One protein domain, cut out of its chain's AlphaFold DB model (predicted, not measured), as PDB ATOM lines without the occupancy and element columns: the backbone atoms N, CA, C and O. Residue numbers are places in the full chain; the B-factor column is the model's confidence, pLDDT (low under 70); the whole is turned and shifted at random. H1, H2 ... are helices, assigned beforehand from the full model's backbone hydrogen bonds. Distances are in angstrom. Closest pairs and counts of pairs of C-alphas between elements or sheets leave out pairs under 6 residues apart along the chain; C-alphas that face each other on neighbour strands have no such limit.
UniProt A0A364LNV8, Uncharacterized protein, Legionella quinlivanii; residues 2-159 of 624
ATOM      1  N   ILE A   2     -51.076  36.502  29.311       66.62
ATOM      2  CA  ILE A   2     -51.381  35.760  28.059       66.62
ATOM      3  C   ILE A   2     -52.401  36.433  27.118       66.62
ATOM      4  O   ILE A   2     -52.058  36.770  25.993       66.62
ATOM      5  N   ILE A   3     -53.644  36.683  27.557       73.69
ATOM      6  CA  ILE A   3     -54.687  37.289  26.693       73.69
ATOM      7  C   ILE A   3     -54.308  38.691  26.232       73.69
ATOM      8  O   ILE A   3     -54.569  39.065  25.099       73.69
ATOM      9  N   THR A   4     -53.693  39.480  27.109       74.56
ATOM     10  CA  THR A   4     -53.306  40.855  26.780       74.56
ATOM     11  C   THR A   4     -52.187  40.863  25.740       74.56
ATOM     12  O   THR A   4     -52.279  41.609  24.769       74.56
ATOM     13  N   ASN A   5     -51.207  39.969  25.870       71.00
ATOM     14  CA  ASN A   5     -50.138  39.809  24.888       71.00
ATOM     15  C   ASN A   5     -50.663  39.244  23.565       71.00
ATOM     16  O   ASN A   5     -50.328  39.766  22.505       71.00
ATOM     17  N   ALA A   6     -51.563  38.259  23.616       75.56
ATOM     18  CA  ALA A   6     -52.238  37.732  22.436       75.56
ATOM     19  C   ALA A   6     -53.064  38.812  21.714       75.56
ATOM     20  O   ALA A   6     -52.991  38.898  20.492       75.56
ATOM     21  N   CYS A   7     -53.771  39.696  22.434       79.75
ATOM     22  CA  CYS A   7     -54.474  40.833  21.829       79.75
ATOM     23  C   CYS A   7     -53.514  41.746  21.057       79.75
ATOM     24  O   CYS A   7     -53.810  42.131  19.929       79.75
ATOM     25  N   ILE A   8     -52.367  42.089  21.650       77.88
ATOM     26  CA  ILE A   8     -51.369  42.956  21.009       77.88
ATOM     27  C   ILE A   8     -50.790  42.276  19.761       77.88
ATOM     28  O   ILE A   8     -50.675  42.905  18.708       77.88
ATOM     29  N   LEU A   9     -50.484  40.982  19.858       76.25
ATOM     30  CA  LEU A   9     -49.935  40.183  18.766       76.25
ATOM     31  C   LEU A   9     -50.911  40.058  17.591       76.25
ATOM     32  O   LEU A   9     -50.530  40.271  16.443       76.25
ATOM     33  N   VAL A  10     -52.180  39.751  17.875       81.31
ATOM     34  CA  VAL A  10     -53.228  39.617  16.856       81.31
ATOM     35  C   VAL A  10     -53.482  40.949  16.167       81.31
ATOM     36  O   VAL A  10     -53.508  40.990  14.941       81.31
ATOM     37  N   LYS A  11     -53.568  42.054  16.918       83.06
ATOM     38  CA  LYS A  11     -53.653  43.400  16.331       83.06
ATOM     39  C   LYS A  11     -52.491  43.678  15.384       83.06
ATOM     40  O   LYS A  11     -52.709  44.178  14.288       83.06
ATOM     41  N   LYS A  12     -51.261  43.336  15.779       75.50
ATOM     42  CA  LYS A  12     -50.074  43.513  14.932       75.50
ATOM     43  C   LYS A  12     -50.126  42.672  13.657       75.50
ATOM     44  O   LYS A  12     -49.836  43.199  12.589       75.50
ATOM     45  N   ILE A  13     -50.508  41.398  13.753       77.06
ATOM     46  CA  ILE A  13     -50.617  40.504  12.589       77.06
ATOM     47  C   ILE A  13     -51.697  41.009  11.630       77.06
ATOM     48  O   ILE A  13     -51.451  41.106  10.433       77.06
ATOM     49  N   ILE A  14     -52.873  41.366  12.139       81.12
ATOM     50  CA  ILE A  14     -54.012  41.774  11.308       81.12
ATOM     51  C   ILE A  14     -53.795  43.157  10.679       81.12
ATOM     52  O   ILE A  14     -54.215  43.383   9.549       81.12
ATOM     53  N   ASN A  15     -53.071  44.050  11.358       78.75
ATOM     54  CA  ASN A  15     -52.690  45.356  10.812       78.75
ATOM     55  C   ASN A  15     -51.436  45.314   9.921       78.75
ATOM     56  O   ASN A  15     -51.075  46.333   9.331       78.75
ATOM     57  N   SER A  16     -50.749  44.174   9.810       71.25
ATOM     58  CA  SER A  16     -49.738  43.989   8.765       71.25
ATOM     59  C   SER A  16     -50.471  43.810   7.434       71.25
ATOM     60  O   SER A  16     -51.421  43.042   7.406       71.25
ATOM     61  N   ASN A  17     -50.088  44.545   6.377       71.06
ATOM     62  CA  ASN A  17     -50.765  44.666   5.063       71.06
ATOM     63  C   ASN A  17     -51.027  43.325   4.319       71.06
ATOM     64  O   ASN A  17     -50.522  43.111   3.218       71.06
ATOM     65  N   LEU A  18     -51.799  42.422   4.909       76.50
ATOM     66  CA  LEU A  18     -52.139  41.086   4.441       76.50
ATOM     67  C   LEU A  18     -53.642  41.023   4.169       76.50
ATOM     68  O   LEU A  18     -54.440  41.664   4.856       76.50
ATOM     69  N   SER A  19     -54.043  40.231   3.178       83.12
ATOM     70  CA  SER A  19     -55.462  39.977   2.922       83.12
ATOM     71  C   SER A  19     -56.061  39.033   3.974       83.12
ATOM     72  O   SER A  19     -55.353  38.258   4.622       83.12
ATOM     73  N   LEU A  20     -57.389  39.042   4.127       82.06
ATOM     74  CA  LEU A  20     -58.083  38.109   5.023       82.06
ATOM     75  C   LEU A  20     -57.850  36.640   4.623       82.06
ATOM     76  O   LEU A  20     -57.711  35.782   5.494       82.06
ATOM     77  N   GLU A  21     -57.744  36.342   3.325       83.00
ATOM     78  CA  GLU A  21     -57.393  35.002   2.834       83.00
ATOM     79  C   GLU A  21     -55.979  34.600   3.260       83.00
ATOM     80  O   GLU A  21     -55.765  33.485   3.740       83.00
ATOM     81  N   GLU A  22     -55.014  35.518   3.163       80.06
ATOM     82  CA  GLU A  22     -53.645  35.278   3.618       80.06
ATOM     83  C   GLU A  22     -53.600  35.053   5.130       80.06
ATOM     84  O   GLU A  22     -52.982  34.087   5.579       80.06
ATOM     85  N   ILE A  23     -54.283  35.892   5.917       80.38
ATOM     86  CA  ILE A  23     -54.393  35.737   7.374       80.38
ATOM     87  C   ILE A  23     -55.025  34.382   7.720       80.38
ATOM     88  O   ILE A  23     -54.519  33.687   8.600       80.38
ATOM     89  N   THR A  24     -56.062  33.962   6.989       82.69
ATOM     90  CA  THR A  24     -56.771  32.691   7.211       82.69
ATOM     91  C   THR A  24     -55.883  31.479   6.948       82.69
ATOM     92  O   THR A  24     -55.781  30.598   7.798       82.69
ATOM     93  N   ILE A  25     -55.167  31.452   5.819       80.25
ATOM     94  CA  ILE A  25     -54.196  30.387   5.507       80.25
ATOM     95  C   ILE A  25     -53.105  30.324   6.583       80.25
ATOM     96  O   ILE A  25     -52.659  29.252   6.983       80.25
ATOM     97  N   ARG A  26     -52.661  31.488   7.060       70.62
ATOM     98  CA  ARG A  26     -51.507  31.610   7.952       70.62
ATOM     99  C   ARG A  26     -51.839  31.297   9.409       70.62
ATOM    100  O   ARG A  26     -51.014  30.691  10.091       70.62
ATOM    101  N   LEU A  27     -53.018  31.673   9.894       76.81
ATOM    102  CA  LEU A  27     -53.483  31.393  11.256       76.81
ATOM    103  C   LEU A  27     -54.296  30.094  11.368       76.81
ATOM    104  O   LEU A  27     -54.510  29.638  12.488       76.81
ATOM    105  N   GLY A  28     -54.663  29.469  10.245       75.94
ATOM    106  CA  GLY A  28     -55.531  28.285  10.174       75.94
ATOM    107  C   GLY A  28     -55.050  27.049  10.941       75.94
ATOM    108  O   GLY A  28     -55.864  26.218  11.326       75.94
ATOM    109  N   ASP A  29     -53.746  26.941  11.222       73.00
ATOM    110  CA  ASP A  29     -53.208  25.846  12.051       73.00
ATOM    111  C   ASP A  29     -53.374  26.087  13.568       73.00
ATOM    112  O   ASP A  29     -52.993  25.240  14.372       73.00
ATOM    113  N   ILE A  30     -53.849  27.271  13.974       73.94
ATOM    114  CA  ILE A  30     -53.986  27.697  15.381       73.94
ATOM    115  C   ILE A  30     -55.435  28.060  15.691       73.94
ATOM    116  O   ILE A  30     -55.946  27.711  16.750       73.94
ATOM    117  N   PHE A  31     -56.078  28.769  14.766       80.06
ATOM    118  CA  PHE A  31     -57.441  29.248  14.891       80.06
ATOM    119  C   PHE A  31     -58.280  28.681  13.752       80.06
ATOM    120  O   PHE A  31     -57.839  28.598  12.606       80.06
ATOM    121  N   THR A  32     -59.516  28.324  14.063       82.75
ATOM    122  CA  THR A  32     -60.518  27.976  13.059       82.75
ATOM    123  C   THR A  32     -60.845  29.191  12.177       82.75
ATOM    124  O   THR A  32     -60.705  30.334  12.618       82.75
ATOM    125  N   PRO A  33     -61.336  28.994  10.939       83.69
ATOM    126  CA  PRO A  33     -61.761  30.105  10.083       83.69
ATOM    127  C   PRO A  33     -62.796  31.034  10.740       83.69
ATOM    128  O   PRO A  33     -62.792  32.239  10.500       83.69
ATOM    129  N   GLU A  34     -63.663  30.494  11.600       83.50
ATOM    130  CA  GLU A  34     -64.637  31.276  12.370       83.50
ATOM    131  C   GLU A  34     -63.961  32.153  13.430       83.50
ATOM    132  O   GLU A  34     -64.255  33.346  13.508       83.50
ATOM    133  N   GLU A  35     -63.009  31.607  14.192       84.25
ATOM    134  CA  GLU A  35     -62.212  32.383  15.152       84.25
ATOM    135  C   GLU A  35     -61.396  33.472  14.445       84.25
ATOM    136  O   GLU A  35     -61.365  34.608  14.908       84.25
ATOM    137  N   ILE A  36     -60.786  33.174  13.293       86.06
ATOM    138  CA  ILE A  36     -60.000  34.154  12.523       86.06
ATOM    139  C   ILE A  36     -60.879  35.315  12.056       86.06
ATOM    140  O   ILE A  36     -60.477  36.468  12.191       86.06
ATOM    141  N   ASN A  37     -62.089  35.034  11.567       86.62
ATOM    142  CA  ASN A  37     -63.033  36.078  11.174       86.62
ATOM    143  C   ASN A  37     -63.458  36.949  12.364       86.62
ATOM    144  O   ASN A  37     -63.528  38.168  12.223       86.62
ATOM    145  N   GLN A  38     -63.686  36.356  13.541       86.69
ATOM    146  CA  GLN A  38     -64.009  37.111  14.758       86.69
ATOM    147  C   GLN A  38     -62.838  37.979  15.230       86.69
ATOM    148  O   GLN A  38     -63.037  39.134  15.599       86.69
ATOM    149  N   LEU A  39     -61.611  37.448  15.193       87.69
ATOM    150  CA  LEU A  39     -60.399  38.199  15.519       87.69
ATOM    151  C   LEU A  39     -60.180  39.354  14.533       87.69
ATOM    152  O   LEU A  39     -59.855  40.459  14.958       87.69
ATOM    153  N   TYR A  40     -60.393  39.114  13.237       87.75
ATOM    154  CA  TYR A  40     -60.278  40.129  12.189       87.75
ATOM    155  C   TYR A  40     -61.293  41.248  12.364       87.75
ATOM    156  O   TYR A  40     -60.887  42.403  12.439       87.75
ATOM    157  N   GLN A  41     -62.574  40.906  12.532       87.81
ATOM    158  CA  GLN A  41     -63.629  41.884  12.796       87.81
ATOM    159  C   GLN A  41     -63.348  42.702  14.059       87.81
ATOM    160  O   GLN A  41     -63.411  43.925  14.031       87.81
ATOM    161  N   ALA A  42     -62.946  42.051  15.153       89.00
ATOM    162  CA  ALA A  42     -62.642  42.752  16.397       89.00
ATOM    163  C   ALA A  42     -61.486  43.757  16.255       89.00
ATOM    164  O   ALA A  42     -61.522  44.826  16.864       89.00
ATOM    165  N   VAL A  43     -60.463  43.435  15.453       88.06
ATOM    166  CA  VAL A  43     -59.358  44.365  15.179       88.06
ATOM    167  C   VAL A  43     -59.791  45.488  14.237       88.06
ATOM    168  O   VAL A  43     -59.470  46.641  14.518       88.06
ATOM    169  N   THR A  44     -60.533  45.198  13.162       86.88
ATOM    170  CA  THR A  44     -61.007  46.234  12.223       86.88
ATOM    171  C   THR A  44     -61.979  47.211  12.875       86.88
ATOM    172  O   THR A  44     -61.948  48.401  12.564       86.88
ATOM    173  N   ASP A  45     -62.785  46.731  13.822       89.12
ATOM    174  CA  ASP A  45     -63.783  47.530  14.534       89.12
ATOM    175  C   ASP A  45     -63.191  48.271  15.749       89.12
ATOM    176  O   ASP A  45     -63.893  49.034  16.413       89.12
ATOM    177  N   ASN A  46     -61.894  48.081  16.040       87.00
ATOM    178  CA  ASN A  46     -61.219  48.571  17.249       87.00
ATOM    179  C   ASN A  46     -61.938  48.173  18.560       87.00
ATOM    180  O   ASN A  46     -61.923  48.923  19.540       87.00
ATOM    181  N   ASP A  47     -62.553  46.986  18.600       88.06
ATOM    182  CA  ASP A  47     -63.262  46.471  19.776       88.06
ATOM    183  C   ASP A  47     -62.370  45.523  20.596       88.06
ATOM    184  O   ASP A  47     -62.324  44.302  20.408       88.06
ATOM    185  N   ASP A  48     -61.666  46.101  21.572       84.81
ATOM    186  CA  ASP A  48     -60.789  45.366  22.488       84.81
ATOM    187  C   ASP A  48     -61.532  44.362  23.371       84.81
ATOM    188  O   ASP A  48     -60.941  43.365  23.801       84.81
ATOM    189  N   LEU A  49     -62.810  44.606  23.667       83.56
ATOM    190  CA  LEU A  49     -63.609  43.695  24.477       83.56
ATOM    191  C   LEU A  49     -63.977  42.455  23.663       83.56
ATOM    192  O   LEU A  49     -63.869  41.336  24.174       83.56
ATOM    193  N   LEU A  50     -64.368  42.645  22.402       84.94
ATOM    194  CA  LEU A  50     -64.643  41.561  21.467       84.94
ATOM    195  C   LEU A  50     -63.379  40.745  21.182       84.94
ATOM    196  O   LEU A  50     -63.416  39.518  21.269       84.94
ATOM    197  N   LEU A  51     -62.243  41.414  20.964       84.94
ATOM    198  CA  LEU A  51     -60.956  40.755  20.737       84.94
ATOM    199  C   LEU A  51     -60.543  39.890  21.935       84.94
ATOM    200  O   LEU A  51     -60.118  38.745  21.771       84.94
ATOM    201  N   ARG A  52     -60.693  40.415  23.159       83.25
ATOM    202  CA  ARG A  52     -60.407  39.667  24.393       83.25
ATOM    203  C   ARG A  52     -61.326  38.463  24.555       83.25
ATOM    204  O   ARG A  52     -60.842  37.406  24.948       83.25
ATOM    205  N   LYS A  53     -62.619  38.600  24.246       83.12
ATOM    206  CA  LYS A  53     -63.581  37.488  24.298       83.12
ATOM    207  C   LYS A  53     -63.257  36.407  23.270       83.12
ATOM    208  O   LYS A  53     -63.249  35.237  23.629       83.12
ATOM    209  N   ALA A  54     -62.938  36.783  22.032       81.56
ATOM    210  CA  ALA A  54     -62.565  35.838  20.981       81.56
ATOM    211  C   ALA A  54     -61.301  35.043  21.357       81.56
ATOM    212  O   ALA A  54     -61.270  33.818  21.242       81.56
ATOM    213  N   LEU A  55     -60.285  35.718  21.903       81.25
ATOM    214  CA  LEU A  55     -59.071  35.056  22.387       81.25
ATOM    215  C   LEU A  55     -59.307  34.203  23.636       81.25
ATOM    216  O   LEU A  55     -58.731  33.123  23.737       81.25
ATOM    217  N   GLN A  56     -60.157  34.649  24.566       80.00
ATOM    218  CA  GLN A  56     -60.550  33.861  25.738       80.00
ATOM    219  C   GLN A  56     -61.258  32.573  25.311       80.00
ATOM    220  O   GLN A  56     -60.876  31.503  25.770       80.00
ATOM    221  N   ASN A  57     -62.197  32.651  24.367       78.75
ATOM    222  CA  ASN A  57     -62.878  31.475  23.827       78.75
ATOM    223  C   ASN A  57     -61.889  30.492  23.184       78.75
ATOM    224  O   ASN A  57     -62.006  29.287  23.377       78.75
ATOM    225  N   SER A  58     -60.877  30.992  22.468       74.56
ATOM    226  CA  SER A  58     -59.844  30.136  21.871       74.56
ATOM    227  C   SER A  58     -58.902  29.500  22.910       74.56
ATOM    228  O   SER A  58     -58.381  28.399  22.717       74.56
ATOM    229  N   ILE A  59     -58.696  30.156  24.057       71.31
ATOM    230  CA  ILE A  59     -58.007  29.562  25.214       71.31
ATOM    231  C   ILE A  59     -58.880  28.479  25.856       71.31
ATOM    232  O   ILE A  59     -58.380  27.385  26.121       71.31
ATOM    233  N   ASP A  60     -60.164  28.764  26.067       72.06
ATOM    234  CA  ASP A  60     -61.125  27.868  26.717       72.06
ATOM    235  C   ASP A  60     -61.392  26.609  25.871       72.06
ATOM    236  O   ASP A  60     -61.520  25.512  26.414       72.06
ATOM    237  N   ASN A  61     -61.350  26.735  24.539       68.38
ATOM    238  CA  ASN A  61     -61.430  25.634  23.567       68.38
ATOM    239  C   ASN A  61     -60.106  24.866  23.384       68.38
ATOM    240  O   ASN A  61     -59.947  24.070  22.461       68.38
ATOM    241  N   ALA A  62     -59.149  25.091  24.279       62.12
ATOM    242  CA  ALA A  62     -57.837  24.474  24.358       62.12
ATOM    243  C   ALA A  62     -56.801  24.831  23.271       62.12
ATOM    244  O   ALA A  62     -55.625  24.516  23.493       62.12
ATOM    245  N   SER A  63     -57.158  25.551  22.198       65.50
ATOM    246  CA  SER A  63     -56.245  25.941  21.105       65.50
ATOM    247  C   SER A  63     -55.029  26.724  21.600       65.50
ATOM    248  O   SER A  63     -53.902  26.393  21.260       65.50
ATOM    249  N   LEU A  64     -55.213  27.714  22.477       63.34
ATOM    250  CA  LEU A  64     -54.102  28.453  23.100       63.34
ATOM    251  C   LEU A  64     -53.723  27.925  24.493       63.34
ATOM    252  O   LEU A  64     -52.766  28.403  25.098       63.34
ATOM    253  N   SER A  65     -54.441  26.938  25.034       66.06
ATOM    254  CA  SER A  65     -54.156  26.392  26.370       66.06
ATOM    255  C   SER A  65     -52.920  25.485  26.392       66.06
ATOM    256  O   SER A  65     -52.228  25.423  27.409       66.06
ATOM    257  N   GLN A  66     -52.606  24.823  25.274       68.88
ATOM    258  CA  GLN A  66     -51.503  23.871  25.180       68.88
ATOM    259  C   GLN A  66     -50.172  24.569  24.828       68.88
ATOM    260  O   GLN A  66     -50.129  25.340  23.864       68.88
ATOM    261  N   PRO A  67     -49.057  24.259  25.522       66.94
ATOM    262  CA  PRO A  67     -47.751  24.880  25.263       66.94
ATOM    263  C   PRO A  67     -47.269  24.776  23.805       66.94
ATOM    264  O   PRO A  67     -46.708  25.726  23.262       66.94
ATOM    265  N   GLY A  68     -47.537  23.650  23.128       71.38
ATOM    266  CA  GLY A  68     -47.136  23.448  21.728       71.38
ATOM    267  C   GLY A  68     -47.816  24.411  20.744       71.38
ATOM    268  O   GLY A  68     -47.184  24.891  19.797       71.38
ATOM    269  N   TYR A  69     -49.080  24.758  20.990       74.62
ATOM    270  CA  TYR A  69     -49.827  25.684  20.140       74.62
ATOM    271  C   TYR A  69     -49.444  27.143  20.411       74.62
ATOM    272  O   TYR A  69     -49.287  27.910  19.460       74.62
ATOM    273  N   ARG A  70     -49.185  27.520  21.674       76.06
ATOM    274  CA  ARG A  70     -48.662  28.858  22.022       76.06
ATOM    275  C   ARG A  70     -47.315  29.127  21.361       76.06
ATOM    276  O   ARG A  70     -47.132  30.168  20.736       76.06
ATOM    277  N   LYS A  71     -46.403  28.153  21.415       79.44
ATOM    278  CA  LYS A  71     -45.108  28.229  20.732       79.44
ATOM    279  C   LYS A  71     -45.273  28.441  19.227       79.44
ATOM    280  O   LYS A  71     -44.617  29.307  18.651       79.44
ATOM    281  N   THR A  72     -46.179  27.690  18.596       80.19
ATOM    282  CA  THR A  72     -46.490  27.826  17.162       80.19
ATOM    283  C   THR A  72     -47.069  29.206  16.840       80.19
ATOM    284  O   THR A  72     -46.674  29.825  15.852       80.19
ATOM    285  N   PHE A  73     -47.945  29.728  17.699       79.19
ATOM    286  CA  PHE A  73     -48.500  31.075  17.595       79.19
ATOM    287  C   PHE A  73     -47.429  32.162  17.676       79.19
ATOM    288  O   PHE A  73     -47.334  32.987  16.764       79.19
ATOM    289  N   TYR A  74     -46.560  32.121  18.687       81.69
ATOM    290  CA  TYR A  74     -45.463  33.080  18.799       81.69
ATOM    291  C   TYR A  74     -44.459  32.955  17.650       81.69
ATOM    292  O   TYR A  74     -44.024  33.968  17.113       81.69
ATOM    293  N   ALA A  75     -44.128  31.736  17.214       81.06
ATOM    294  CA  ALA A  75     -43.195  31.520  16.109       81.06
ATOM    295  C   ALA A  75     -43.728  32.114  14.799       81.06
ATOM    296  O   ALA A  75     -42.972  32.725  14.039       81.06
ATOM    297  N   LYS A  76     -45.037  31.975  14.548       78.31
ATOM    298  CA  LYS A  76     -45.692  32.631  13.416       78.31
ATOM    299  C   LYS A  76     -45.645  34.141  13.575       78.31
ATOM    300  O   LYS A  76     -45.193  34.803  12.651       78.31
ATOM    301  N   ALA A  77     -46.009  34.685  14.730       76.75
ATOM    302  CA  ALA A  77     -45.956  36.126  14.956       76.75
ATOM    303  C   ALA A  77     -44.560  36.725  14.731       76.75
ATOM    304  O   ALA A  77     -44.442  37.700  13.997       76.75
ATOM    305  N   ILE A  78     -43.510  36.086  15.259       80.69
ATOM    306  CA  ILE A  78     -42.105  36.480  15.056       80.69
ATOM    307  C   ILE A  78     -41.723  36.468  13.572       80.69
ATOM    308  O   ILE A  78     -40.931  37.297  13.133       80.69
ATOM    309  N   SER A  79     -42.292  35.556  12.778       79.19
ATOM    310  CA  SER A  79     -42.026  35.511  11.336       79.19
ATOM    311  C   SER A  79     -42.603  36.699  10.551       79.19
ATOM    312  O   SER A  79     -42.103  36.981   9.464       79.19
ATOM    313  N   TYR A  80     -43.613  37.398  11.086       74.31
ATOM    314  CA  TYR A  80     -44.160  38.634  10.502       74.31
ATOM    315  C   TYR A  80     -43.524  39.877  11.107       74.31
ATOM    316  O   TYR A  80     -43.159  40.803  10.388       74.31
ATOM    317  N   ASP A  81     -43.416  39.887  12.431       76.81
ATOM    318  CA  ASP A  81     -42.856  40.978  13.206       76.81
ATOM    319  C   ASP A  81     -41.918  40.400  14.275       76.81
ATOM    320  O   ASP A  81     -42.391  39.875  15.287       76.81
ATOM    321  N   PRO A  82     -40.593  40.522  14.103       80.75
ATOM    322  CA  PRO A  82     -39.612  40.061  15.080       80.75
ATOM    323  C   PRO A  82     -39.850  40.600  16.502       80.75
ATOM    324  O   PRO A  82     -39.596  39.891  17.477       80.75
ATOM    325  N   PHE A  83     -40.422  41.806  16.646       83.62
ATOM    326  CA  PHE A  83     -40.741  42.413  17.946       83.62
ATOM    327  C   PHE A  83     -41.854  41.680  18.711       83.62
ATOM    328  O   PHE A  83     -42.088  41.969  19.887       83.62
ATOM    329  N   ALA A  84     -42.524  40.707  18.091       83.06
ATOM    330  CA  ALA A  84     -43.390  39.748  18.770       83.06
ATOM    331  C   ALA A  84     -42.692  39.041  19.945       83.06
ATOM    332  O   ALA A  84     -43.358  38.710  20.926       83.06
ATOM    333  N   LEU A  85     -41.365  38.856  19.878       86.62
ATOM    334  CA  LEU A  85     -40.588  38.219  20.943       86.62
ATOM    335  C   LEU A  85     -40.754  38.926  22.300       86.62
ATOM    336  O   LEU A  85     -40.790  38.264  23.330       86.62
ATOM    337  N   THR A  86     -40.935  40.250  22.304       87.56
ATOM    338  CA  THR A  86     -41.093  41.060  23.529       87.56
ATOM    339  C   THR A  86     -42.337  40.702  24.354       87.56
ATOM    340  O   THR A  86     -42.415  41.042  25.533       87.56
ATOM    341  N   TYR A  87     -43.295  39.993  23.749       82.44
ATOM    342  CA  TYR A  87     -44.546  39.559  24.370       82.44
ATOM    343  C   TYR A  87     -44.542  38.074  24.763       82.44
ATOM    344  O   TYR A  87     -45.553  37.565  25.257       82.44
ATOM    345  N   VAL A  88     -43.443  37.356  24.519       83.75
ATOM    346  CA  VAL A  88     -43.320  35.938  24.861       83.75
ATOM    347  C   VAL A  88     -43.025  35.815  26.356       83.75
ATOM    348  O   VAL A  88     -41.978  36.234  26.833       83.75
ATOM    349  N   GLU A  89     -43.967  35.243  27.101       80.44
ATOM    350  CA  GLU A  89     -43.858  35.064  28.560       80.44
ATOM    351  C   GLU A  89     -43.226  33.713  28.942       80.44
ATOM    352  O   GLU A  89     -42.771  33.524  30.069       80.44
ATOM    353  N   GLU A  90     -43.228  32.756  28.012       82.88
ATOM    354  CA  GLU A  90     -42.747  31.389  28.215       82.88
ATOM    355  C   GLU A  90     -41.304  31.226  27.742       82.88
ATOM    356  O   GLU A  90     -40.913  31.737  26.694       82.88
ATOM    357  N   ILE A  91     -40.523  30.436  28.477       85.81
ATOM    358  CA  ILE A  91     -39.147  30.120  28.099       85.81
ATOM    359  C   ILE A  91     -39.133  28.818  27.293       85.81
ATOM    360  O   ILE A  91     -39.313  27.732  27.843       85.81
ATOM    361  N   TYR A  92     -38.862  28.915  25.992       86.81
ATOM    362  CA  TYR A  92     -38.626  27.756  25.119       86.81
ATOM    363  C   TYR A  92     -37.155  27.312  25.161       86.81
ATOM    364  O   TYR A  92     -36.416  27.506  24.200       86.81
ATOM    365  N   ALA A  93     -36.705  26.784  26.303       84.19
ATOM    366  CA  ALA A  93     -35.282  26.532  26.566       84.19
ATOM    367  C   ALA A  93     -34.607  25.573  25.562       84.19
ATOM    368  O   ALA A  93     -33.419  25.719  25.301       84.19
ATOM    369  N   ASP A  94     -35.357  24.636  24.983       87.12
ATOM    370  CA  ASP A  94     -34.900  23.610  24.037       87.12
ATOM    371  C   ASP A  94     -34.987  24.035  22.557       87.12
ATOM    372  O   ASP A  94     -34.594  23.284  21.666       87.12
ATOM    373  N   ASP A  95     -35.503  25.235  22.264       87.06
ATOM    374  CA  ASP A  95     -35.686  25.719  20.893       87.06
ATOM    375  C   ASP A  95     -34.846  26.960  20.607       87.06
ATOM    376  O   ASP A  95     -35.334  28.085  20.492       87.06
ATOM    377  N   THR A  96     -33.545  26.744  20.428       89.31
ATOM    378  CA  THR A  96     -32.619  27.798  20.002       89.31
ATOM    379  C   THR A  96     -33.070  28.458  18.687       89.31
ATOM    380  O   THR A  96     -32.872  29.659  18.492       89.31
ATOM    381  N   LEU A  97     -33.687  27.702  17.766       88.88
ATOM    382  CA  LEU A  97     -34.061  28.201  16.440       88.88
ATOM    383  C   LEU A  97     -35.171  29.259  16.515       88.88
ATOM    384  O   LEU A  97     -35.161  30.202  15.717       88.88
ATOM    385  N   PHE A  98     -36.090  29.124  17.472       89.12
ATOM    386  CA  PHE A  98     -37.124  30.115  17.769       89.12
ATOM    387  C   PHE A  98     -36.519  31.509  17.987       89.12
ATOM    388  O   PHE A  98     -36.910  32.467  17.319       89.12
ATOM    389  N   TYR A  99     -35.498  31.608  18.842       94.25
ATOM    390  CA  TYR A  99     -34.832  32.877  19.150       94.25
ATOM    391  C   TYR A  99     -33.879  33.335  18.045       94.25
ATOM    392  O   TYR A  99     -33.834  34.527  17.746       94.25
ATOM    393  N   ILE A 100     -33.160  32.412  17.389       91.94
ATOM    394  CA  ILE A 100     -32.269  32.749  16.263       91.94
ATOM    395  C   ILE A 100     -33.036  33.478  15.157       91.94
ATOM    396  O   ILE A 100     -32.534  34.461  14.619       91.94
ATOM    397  N   LYS A 101     -34.256  33.033  14.826       88.50
ATOM    398  CA  LYS A 101     -35.085  33.694  13.804       88.50
ATOM    399  C   LYS A 101     -35.402  35.146  14.163       88.50
ATOM    400  O   LYS A 101     -35.338  35.999  13.281       88.50
ATOM    401  N   ALA A 102     -35.705  35.421  15.432       89.75
ATOM    402  CA  ALA A 102     -35.986  36.770  15.908       89.75
ATOM    403  C   ALA A 102     -34.734  37.660  15.827       89.75
ATOM    404  O   ALA A 102     -34.749  38.687  15.149       89.75
ATOM    405  N   VAL A 103     -33.620  37.226  16.429       94.88
ATOM    406  CA  VAL A 103     -32.397  38.048  16.489       94.88
ATOM    407  C   VAL A 103     -31.699  38.211  15.136       94.88
ATOM    408  O   VAL A 103     -30.976  39.178  14.918       94.88
ATOM    409  N   ALA A 104     -31.921  37.291  14.193       91.94
ATOM    410  CA  ALA A 104     -31.440  37.439  12.821       91.94
ATOM    411  C   ALA A 104     -32.164  38.571  12.067       91.94
ATOM    412  O   ALA A 104     -31.605  39.156  11.133       91.94
ATOM    413  N   ALA A 105     -33.401  38.886  12.462       88.44
ATOM    414  CA  ALA A 105     -34.176  39.970  11.880       88.44
ATOM    415  C   ALA A 105     -33.878  41.322  12.553       88.44
ATOM    416  O   ALA A 105     -33.711  42.309  11.833       88.44
ATOM    417  N   ASP A 106     -33.701  41.342  13.878       91.56
ATOM    418  CA  ASP A 106     -33.194  42.482  14.655       91.56
ATOM    419  C   ASP A 106     -32.362  41.988  15.852       91.56
ATOM    420  O   ASP A 106     -32.881  41.344  16.761       91.56
ATOM    421  N   GLY A 107     -31.063  42.293  15.860       95.25
ATOM    422  CA  GLY A 107     -30.139  41.814  16.885       95.25
ATOM    423  C   GLY A 107     -30.398  42.397  18.276       95.25
ATOM    424  O   GLY A 107     -30.031  41.767  19.266       95.25
ATOM    425  N   PHE A 108     -31.062  43.552  18.391       96.38
ATOM    426  CA  PHE A 108     -31.387  44.141  19.696       96.38
ATOM    427  C   PHE A 108     -32.415  43.318  20.482       96.38
ATOM    428  O   PHE A 108     -32.461  43.400  21.706       96.38
ATOM    429  N   LEU A 109     -33.156  42.429  19.811       95.69
ATOM    430  CA  LEU A 109     -34.069  41.491  20.466       95.69
ATOM    431  C   LEU A 109     -33.368  40.496  21.401       95.69
ATOM    432  O   LEU A 109     -34.054  39.800  22.149       95.69
ATOM    433  N   LEU A 110     -32.030  40.450  21.407       96.81
ATOM    434  CA  LEU A 110     -31.247  39.712  22.398       96.81
ATOM    435  C   LEU A 110     -31.620  40.085  23.843       96.81
ATOM    436  O   LEU A 110     -31.597  39.208  24.700       96.81
ATOM    437  N   GLU A 111     -32.022  41.335  24.105       96.38
ATOM    438  CA  GLU A 111     -32.495  41.785  25.424       96.38
ATOM    439  C   GLU A 111     -33.654  40.932  25.970       96.38
ATOM    440  O   GLU A 111     -33.768  40.722  27.177       96.38
ATOM    441  N   HIS A 112     -34.492  40.404  25.074       92.25
ATOM    442  CA  HIS A 112     -35.682  39.620  25.404       92.25
ATOM    443  C   HIS A 112     -35.456  38.106  25.343       92.25
ATOM    444  O   HIS A 112     -36.394  37.338  25.551       92.25
ATOM    445  N   VAL A 113     -34.237  37.650  25.046       94.44
ATOM    446  CA  VAL A 113     -33.916  36.220  25.028       94.44
ATOM    447  C   VAL A 113     -33.601  35.763  26.459       94.44
ATOM    448  O   VAL A 113     -32.678  36.298  27.079       94.44
ATOM    449  N   PRO A 114     -34.306  34.752  27.002       93.31
ATOM    450  CA  PRO A 114     -33.981  34.195  28.310       93.31
ATOM    451  C   PRO A 114     -32.580  33.570  28.313       93.31
ATOM    452  O   PRO A 114     -32.189  32.872  27.375       93.31
ATOM    453  N   LYS A 115     -31.816  33.803  29.382       92.62
ATOM    454  CA  LYS A 115     -30.399  33.398  29.480       92.62
ATOM    455  C   LYS A 115     -30.230  31.890  29.674       92.62
ATOM    456  O   LYS A 115     -29.146  31.358  29.460       92.62
ATOM    457  N   GLU A 116     -31.303  31.218  30.076       91.31
ATOM    458  CA  GLU A 116     -31.395  29.787  30.356       91.31
ATOM    459  C   GLU A 116     -31.583  28.938  29.084       91.31
ATOM    460  O   GLU A 116     -31.602  27.711  29.167       91.31
ATOM    461  N   VAL A 117     -31.735  29.566  27.912       92.62
ATOM    462  CA  VAL A 117     -31.931  28.877  26.629       92.62
ATOM    463  C   VAL A 117     -30.680  28.094  26.221       92.62
ATOM    464  O   VAL A 117     -29.549  28.582  26.306       92.62
ATOM    465  N   GLU A 118     -30.874  26.878  25.715       90.00
ATOM    466  CA  GLU A 118     -29.792  26.065  25.176       90.00
ATOM    467  C   GLU A 118     -29.103  26.796  24.014       90.00
ATOM    468  O   GLU A 118     -29.746  27.395  23.148       90.00
ATOM    469  N   ASN A 119     -27.770  26.741  23.975       91.81
ATOM    470  CA  ASN A 119     -26.963  27.424  22.964       91.81
ATOM    471  C   ASN A 119     -27.158  28.957  22.945       91.81
ATOM    472  O   ASN A 119     -26.980  29.587  21.900       91.81
ATOM    473  N   TYR A 120     -27.452  29.580  24.095       95.06
ATOM    474  CA  TYR A 120     -27.582  31.040  24.241       95.06
ATOM    475  C   TYR A 120     -26.410  31.832  23.633       95.06
ATOM    476  O   TYR A 120     -26.602  32.862  22.986       95.06
ATOM    477  N   VAL A 121     -25.179  31.327  23.766       95.31
ATOM    478  CA  VAL A 121     -23.980  31.950  23.173       95.31
ATOM    479  C   VAL A 121     -24.082  32.031  21.643       95.31
ATOM    480  O   VAL A 121     -23.710  33.043  21.052       95.31
ATOM    481  N   SER A 122     -24.640  31.009  20.988       94.94
ATOM    482  CA  SER A 122     -24.880  31.021  19.539       94.94
ATOM    483  C   SER A 122     -25.913  32.077  19.145       94.94
ATOM    484  O   SER A 122     -25.745  32.737  18.120       94.94
ATOM    485  N   ILE A 123     -26.948  32.287  19.968       95.81
ATOM    486  CA  ILE A 123     -27.936  33.360  19.773       95.81
ATOM    487  C   ILE A 123     -27.253  34.730  19.890       95.81
ATOM    488  O   ILE A 123     -27.466  35.587  19.033       95.81
ATOM    489  N   CYS A 124     -26.362  34.912  20.872       96.94
ATOM    490  CA  CYS A 124     -25.578  36.141  21.025       96.94
ATOM    491  C   CYS A 124     -24.739  36.441  19.776       96.94
ATOM    492  O   CYS A 124     -24.755  37.566  19.286       96.94
ATOM    493  N   PHE A 125     -24.040  35.449  19.214       95.19
ATOM    494  CA  PHE A 125     -23.274  35.653  17.979       95.19
ATOM    495  C   PHE A 125     -24.161  36.062  16.798       95.19
ATOM    496  O   PHE A 125     -23.767  36.935  16.025       95.19
ATOM    497  N   GLN A 126     -25.352  35.470  16.658       94.44
ATOM    498  CA  GLN A 126     -26.300  35.852  15.605       94.44
ATOM    499  C   GLN A 126     -26.801  37.289  15.788       94.44
ATOM    500  O   GLN A 126     -26.784  38.068  14.833       94.44
ATOM    501  N   ALA A 127     -27.167  37.661  17.016       95.88
ATOM    502  CA  ALA A 127     -27.578  39.014  17.368       95.88
ATOM    503  C   ALA A 127     -26.473  40.044  17.080       95.88
ATOM    504  O   ALA A 127     -26.711  41.021  16.375       95.88
ATOM    505  N   ILE A 128     -25.240  39.784  17.529       96.06
ATOM    506  CA  ILE A 128     -24.074  40.658  17.319       96.06
ATOM    507  C   ILE A 128     -23.714  40.770  15.836       96.06
ATOM    508  O   ILE A 128     -23.317  41.834  15.359       96.06
ATOM    509  N   HIS A 129     -23.844  39.683  15.077       90.94
ATOM    510  CA  HIS A 129     -23.635  39.725  13.634       90.94
ATOM    511  C   HIS A 129     -24.649  40.645  12.940       90.94
ATOM    512  O   HIS A 129     -24.301  41.349  11.989       90.94
ATOM    513  N   LYS A 130     -25.894  40.657  13.423       92.69
ATOM    514  CA  LYS A 130     -26.971  41.484  12.883       92.69
ATOM    515  C   LYS A 130     -26.866  42.952  13.323       92.69
ATOM    516  O   LYS A 130     -26.871  43.837  12.470       92.69
ATOM    517  N   ASN A 131     -26.713  43.195  14.622       94.56
ATOM    518  CA  ASN A 131     -26.507  44.502  15.243       94.56
ATOM    519  C   ASN A 131     -25.354  44.386  16.252       94.56
ATOM    520  O   ASN A 131     -25.573  43.885  17.355       94.56
ATOM    521  N   PRO A 132     -24.135  44.856  15.928       94.62
ATOM    522  CA  PRO A 132     -22.976  44.713  16.819       94.62
ATOM    523  C   PRO A 132     -23.168  45.314  18.215       94.62
ATOM    524  O   PRO A 132     -22.633  44.796  19.188       94.62
ATOM    525  N   GLU A 133     -23.981  46.364  18.323       96.12
ATOM    526  CA  GLU A 133     -24.322  47.056  19.574       96.12
ATOM    527  C   GLU A 133     -25.207  46.216  20.511       96.12
ATOM    528  O   GLU A 133     -25.287  46.507  21.704       96.12
ATOM    529  N   SER A 134     -25.822  45.128  20.023       97.12
ATOM    530  CA  SER A 134     -26.549  44.163  20.868       97.12
ATOM    531  C   SER A 134     -25.645  43.460  21.885       97.12
ATOM    532  O   SER A 134     -26.139  42.883  22.851       97.12
ATOM    533  N   VAL A 135     -24.320  43.566  21.724       96.88
ATOM    534  CA  VAL A 135     -23.324  43.105  22.698       96.88
ATOM    535  C   VAL A 135     -23.578  43.644  24.113       96.88
ATOM    536  O   VAL A 135     -23.246  42.972  25.082       96.88
ATOM    537  N   GLN A 136     -24.241  44.800  24.247       96.69
ATOM    538  CA  GLN A 136     -24.633  45.373  25.538       96.69
ATOM    539  C   GLN A 136     -25.579  44.478  26.358       96.69
ATOM    540  O   GLN A 136     -25.617  44.575  27.583       96.69
ATOM    541  N   PHE A 137     -26.318  43.585  25.692       96.00
ATOM    542  CA  PHE A 137     -27.244  42.638  26.319       96.00
ATOM    543  C   PHE A 137     -26.586  41.293  26.657       96.00
ATOM    544  O   PHE A 137     -27.224  40.405  27.231       96.00
ATOM    545  N   VAL A 138     -25.299  41.122  26.334       94.56
ATOM    546  CA  VAL A 138     -24.542  39.924  26.702       94.56
ATOM    547  C   VAL A 138     -24.408  39.856  28.233       94.56
ATOM    548  O   VAL A 138     -23.975  40.819  28.868       94.56
ATOM    549  N   PRO A 139     -24.761  38.724  28.873       92.38
ATOM    550  CA  PRO A 139     -24.683  38.603  30.321       92.38
ATOM    551  C   PRO A 139     -23.243  38.681  30.838       92.38
ATOM    552  O   PRO A 139     -22.380  37.906  30.428       92.38
ATOM    553  N   ARG A 140     -23.015  39.522  31.854       90.44
ATOM    554  CA  ARG A 140     -21.723  39.607  32.566       90.44
ATOM    555  C   ARG A 140     -21.318  38.311  33.277       90.44
ATOM    556  O   ARG A 140     -20.153  38.147  33.615       90.44
ATOM    557  N   SER A 141     -22.272  37.409  33.514       92.06
ATOM    558  CA  SER A 141     -22.058  36.105  34.152       92.06
ATOM    559  C   SER A 141     -21.439  35.051  33.228       92.06
ATOM    560  O   SER A 141     -21.130  33.959  33.698       92.06
ATOM    561  N   LEU A 142     -21.295  35.331  31.926       93.69
ATOM    562  CA  LEU A 142     -20.625  34.411  31.009       93.69
ATOM    563  C   LEU A 142     -19.123  34.290  31.335       93.69
ATOM    564  O   LEU A 142     -18.520  35.262  31.797       93.69
ATOM    565  N   PRO A 143     -18.502  33.126  31.054       94.62
ATOM    566  CA  PRO A 143     -17.053  32.956  31.135       94.62
ATOM    567  C   PRO A 143     -16.286  34.034  30.358       94.62
ATOM    568  O   PRO A 143     -16.705  34.461  29.280       94.62
ATOM    569  N   GLU A 144     -15.152  34.472  30.905       92.88
ATOM    570  CA  GLU A 144     -14.382  35.611  30.387       92.88
ATOM    571  C   GLU A 144     -13.874  35.393  28.954       92.88
ATOM    572  O   GLU A 144     -13.900  36.298  28.122       92.88
ATOM    573  N   ASP A 145     -13.470  34.168  28.631       92.94
ATOM    574  CA  ASP A 145     -13.058  33.746  27.294       92.94
ATOM    575  C   ASP A 145     -14.207  33.823  26.274       92.94
ATOM    576  O   ASP A 145     -14.007  34.298  25.152       92.94
ATOM    577  N   ILE A 146     -15.424  33.447  26.679       94.50
ATOM    578  CA  ILE A 146     -16.629  33.559  25.845       94.50
ATOM    579  C   ILE A 146     -17.012  35.029  25.642       94.50
ATOM    580  O   ILE A 146     -17.272  35.439  24.508       94.50
ATOM    581  N   LYS A 147     -17.003  35.843  26.706       95.06
ATOM    582  CA  LYS A 147     -17.270  37.287  26.605       95.06
ATOM    583  C   LYS A 147     -16.275  37.962  25.672       95.06
ATOM    584  O   LYS A 147     -16.688  38.640  24.736       95.06
ATOM    585  N   LYS A 148     -14.974  37.694  25.837       94.81
ATOM    586  CA  LYS A 148     -13.931  38.218  24.945       94.81
ATOM    587  C   LYS A 148     -14.196  37.849  23.482       94.81
ATOM    588  O   LYS A 148     -14.034  38.702  22.612       94.81
ATOM    589  N   ALA A 149     -14.623  36.617  23.193       95.81
ATOM    590  CA  ALA A 149     -14.961  36.202  21.830       95.81
ATOM    591  C   ALA A 149     -16.166  36.973  21.253       95.81
ATOM    592  O   ALA A 149     -16.115  37.407  20.100       95.81
ATOM    593  N   LEU A 150     -17.215  37.197  22.052       95.75
ATOM    594  CA  LEU A 150     -18.376  38.011  21.665       95.75
ATOM    595  C   LEU A 150     -17.991  39.484  21.452       95.75
ATOM    596  O   LEU A 150     -18.398  40.089  20.462       95.75
ATOM    597  N   TYR A 151     -17.141  40.043  22.318       97.12
ATOM    598  CA  TYR A 151     -16.636  41.415  22.206       97.12
ATOM    599  C   TYR A 151     -15.801  41.605  20.950       97.12
ATOM    600  O   TYR A 151     -16.028  42.552  20.202       97.12
ATOM    601  N   LEU A 152     -14.891  40.669  20.663       96.12
ATOM    602  CA  LEU A 152     -14.115  40.674  19.427       96.12
ATOM    603  C   LEU A 152     -15.017  40.582  18.194       96.12
ATOM    604  O   LEU A 152     -14.763  41.293  17.225       96.12
ATOM    605  N   ALA A 153     -16.073  39.764  18.222       93.44
ATOM    606  CA  ALA A 153     -17.033  39.695  17.123       93.44
ATOM    607  C   ALA A 153     -17.777  41.025  16.921       93.44
ATOM    608  O   ALA A 153     -17.902  41.486  15.786       93.44
ATOM    609  N   ALA A 154     -18.201  41.675  18.007       94.81
ATOM    610  CA  ALA A 154     -18.874  42.971  17.957       94.81
ATOM    611  C   ALA A 154     -17.967  44.057  17.365       94.81
ATOM    612  O   ALA A 154     -18.316  44.658  16.349       94.81
ATOM    613  N   VAL A 155     -16.770  44.251  17.928       95.25
ATOM    614  CA  VAL A 155     -15.861  45.317  17.479       95.25
ATOM    615  C   VAL A 155     -15.230  45.045  16.113       95.25
ATOM    616  O   VAL A 155     -14.858  45.984  15.416       95.25
ATOM    617  N   SER A 156     -15.138  43.777  15.693       91.00
ATOM    618  CA  SER A 156     -14.728  43.429  14.324       91.00
ATOM    619  C   SER A 156     -15.798  43.797  13.294       91.00
ATOM    620  O   SER A 156     -15.451  44.137  12.165       91.00
ATOM    621  N   ASN A 157     -17.080  43.750  13.671       86.50
ATOM    622  CA  ASN A 157     -18.191  44.132  12.797       86.50
ATOM    623  C   ASN A 157     -18.437  45.649  12.800       86.50
ATOM    624  O   ASN A 157     -18.707  46.229  11.749       86.50
ATOM    625  N   ASN A 158     -18.346  46.290  13.967       90.12
ATOM    626  CA  ASN A 158     -18.419  47.740  14.147       90.12
ATOM    627  C   ASN A 158     -17.528  48.156  15.324       90.12
ATOM    628  O   ASN A 158     -17.861  47.898  16.474       90.12
ATOM    629  N   GLY A 159     -16.426  48.848  15.057       92.44
ATOM    630  CA  GLY A 159     -15.451  49.270  16.059       92.44
ATOM    631  C   GLY A 159     -16.036  50.233  17.089       92.44
ATOM    632  O   GLY A 159     -15.583  50.236  18.230       92.44
TER     633      GLY A 159
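This is residues 2 to 159 of the 624 residues of an uncharacterized protein of Legionella quinlivanii (UniProt A0A364LNV8). What is the shape? The chain winds in stacked turns: H5, H7, H9 and H11 stand side by side in one row, and the short H6, H8 and H10 make a second row beside it that runs back the other way. At the end where H5 stands, H1 to H4 form a crossed cluster, with H3 and H4 as a hairpin. What is it built of? The printed part has 158 residues with eleven named helices, H1 to H11 in order, and no named strand; its class is all helix. How wide is it? It is elongated, 53 by 29 by 24 A, and only just compact, close to loose, with a radius of gyration of the C-alphas of 17.9 A.

What touches residues 67 to 80? H5, residues 67 to 80, touches H6, residues 82 to 87, with residues 74 to 78 alone, a hairpin at 40 degrees; their closest C-alphas, of Ile 78 and Ala 84, are 5.1 A apart. With residues 75 to 79 alone H5 touches H7, residues 96 to 105, the same way at a shallow tilt of 18 degrees, closest at C-alphas 78 and 102, 6.2 A. What follows H7? It touches H9, residues 120 to 130, the same way at a shallow 15 degrees, closest at C-alphas 103 and 127, 5.0 A; H9 touches H11, residues 144 to 157, at 16 degrees, closest at C-alphas 128 and 154, 5.7 A. H6 touches H8, residues 107 to 112, the same way at 11 degrees, closest at C-alphas 86 and 112, 5.9 A; H8 touches H10, residues 132 to 137, at 9 degrees, closest at C-alphas 108 and 134, 5.0 A. What lies before H5? H1, residues 2 to 15, only just touches H5, with 3 pairs of C-alphas within 8 A, the closest those of Ile 13 and Ala 77, 6.8 A. H3, residues 33 to 44, and H4, residues 48 to 60, are a hairpin, closest at C-alphas 42 and 51, 5.1 A; H2, residues 20 to 27, touches H3, closest at C-alphas 24 and 33, 6.3 A. How are the backbones? Every O i to N i+4 pair is within hydrogen-bond range in H1 to H5, H9 and H11, and 4 of 6 in H7; H6, H8 and H10 each have 0 of 2, but 3 of 3 O i to N i+3 pairs.

Where do the helices begin and end? H1 begins at C-alpha 2, (-51.381, 35.760, 28.059), and H11 ends at C-alpha 157, (-18.191, 44.132, 12.797). How long are they? From first to last C-alpha H5 measures 20.5 A, H11 19.9 A and H1 19.8 A.

How far does it reach? The two C-alphas farthest apart, of Asp 45 and Asp 145, are 54.1 A apart. Are there cuts or weak places? The printed part has no cut and no long link; pLDDT is under 70 at residue 2 and residues 61 to 67.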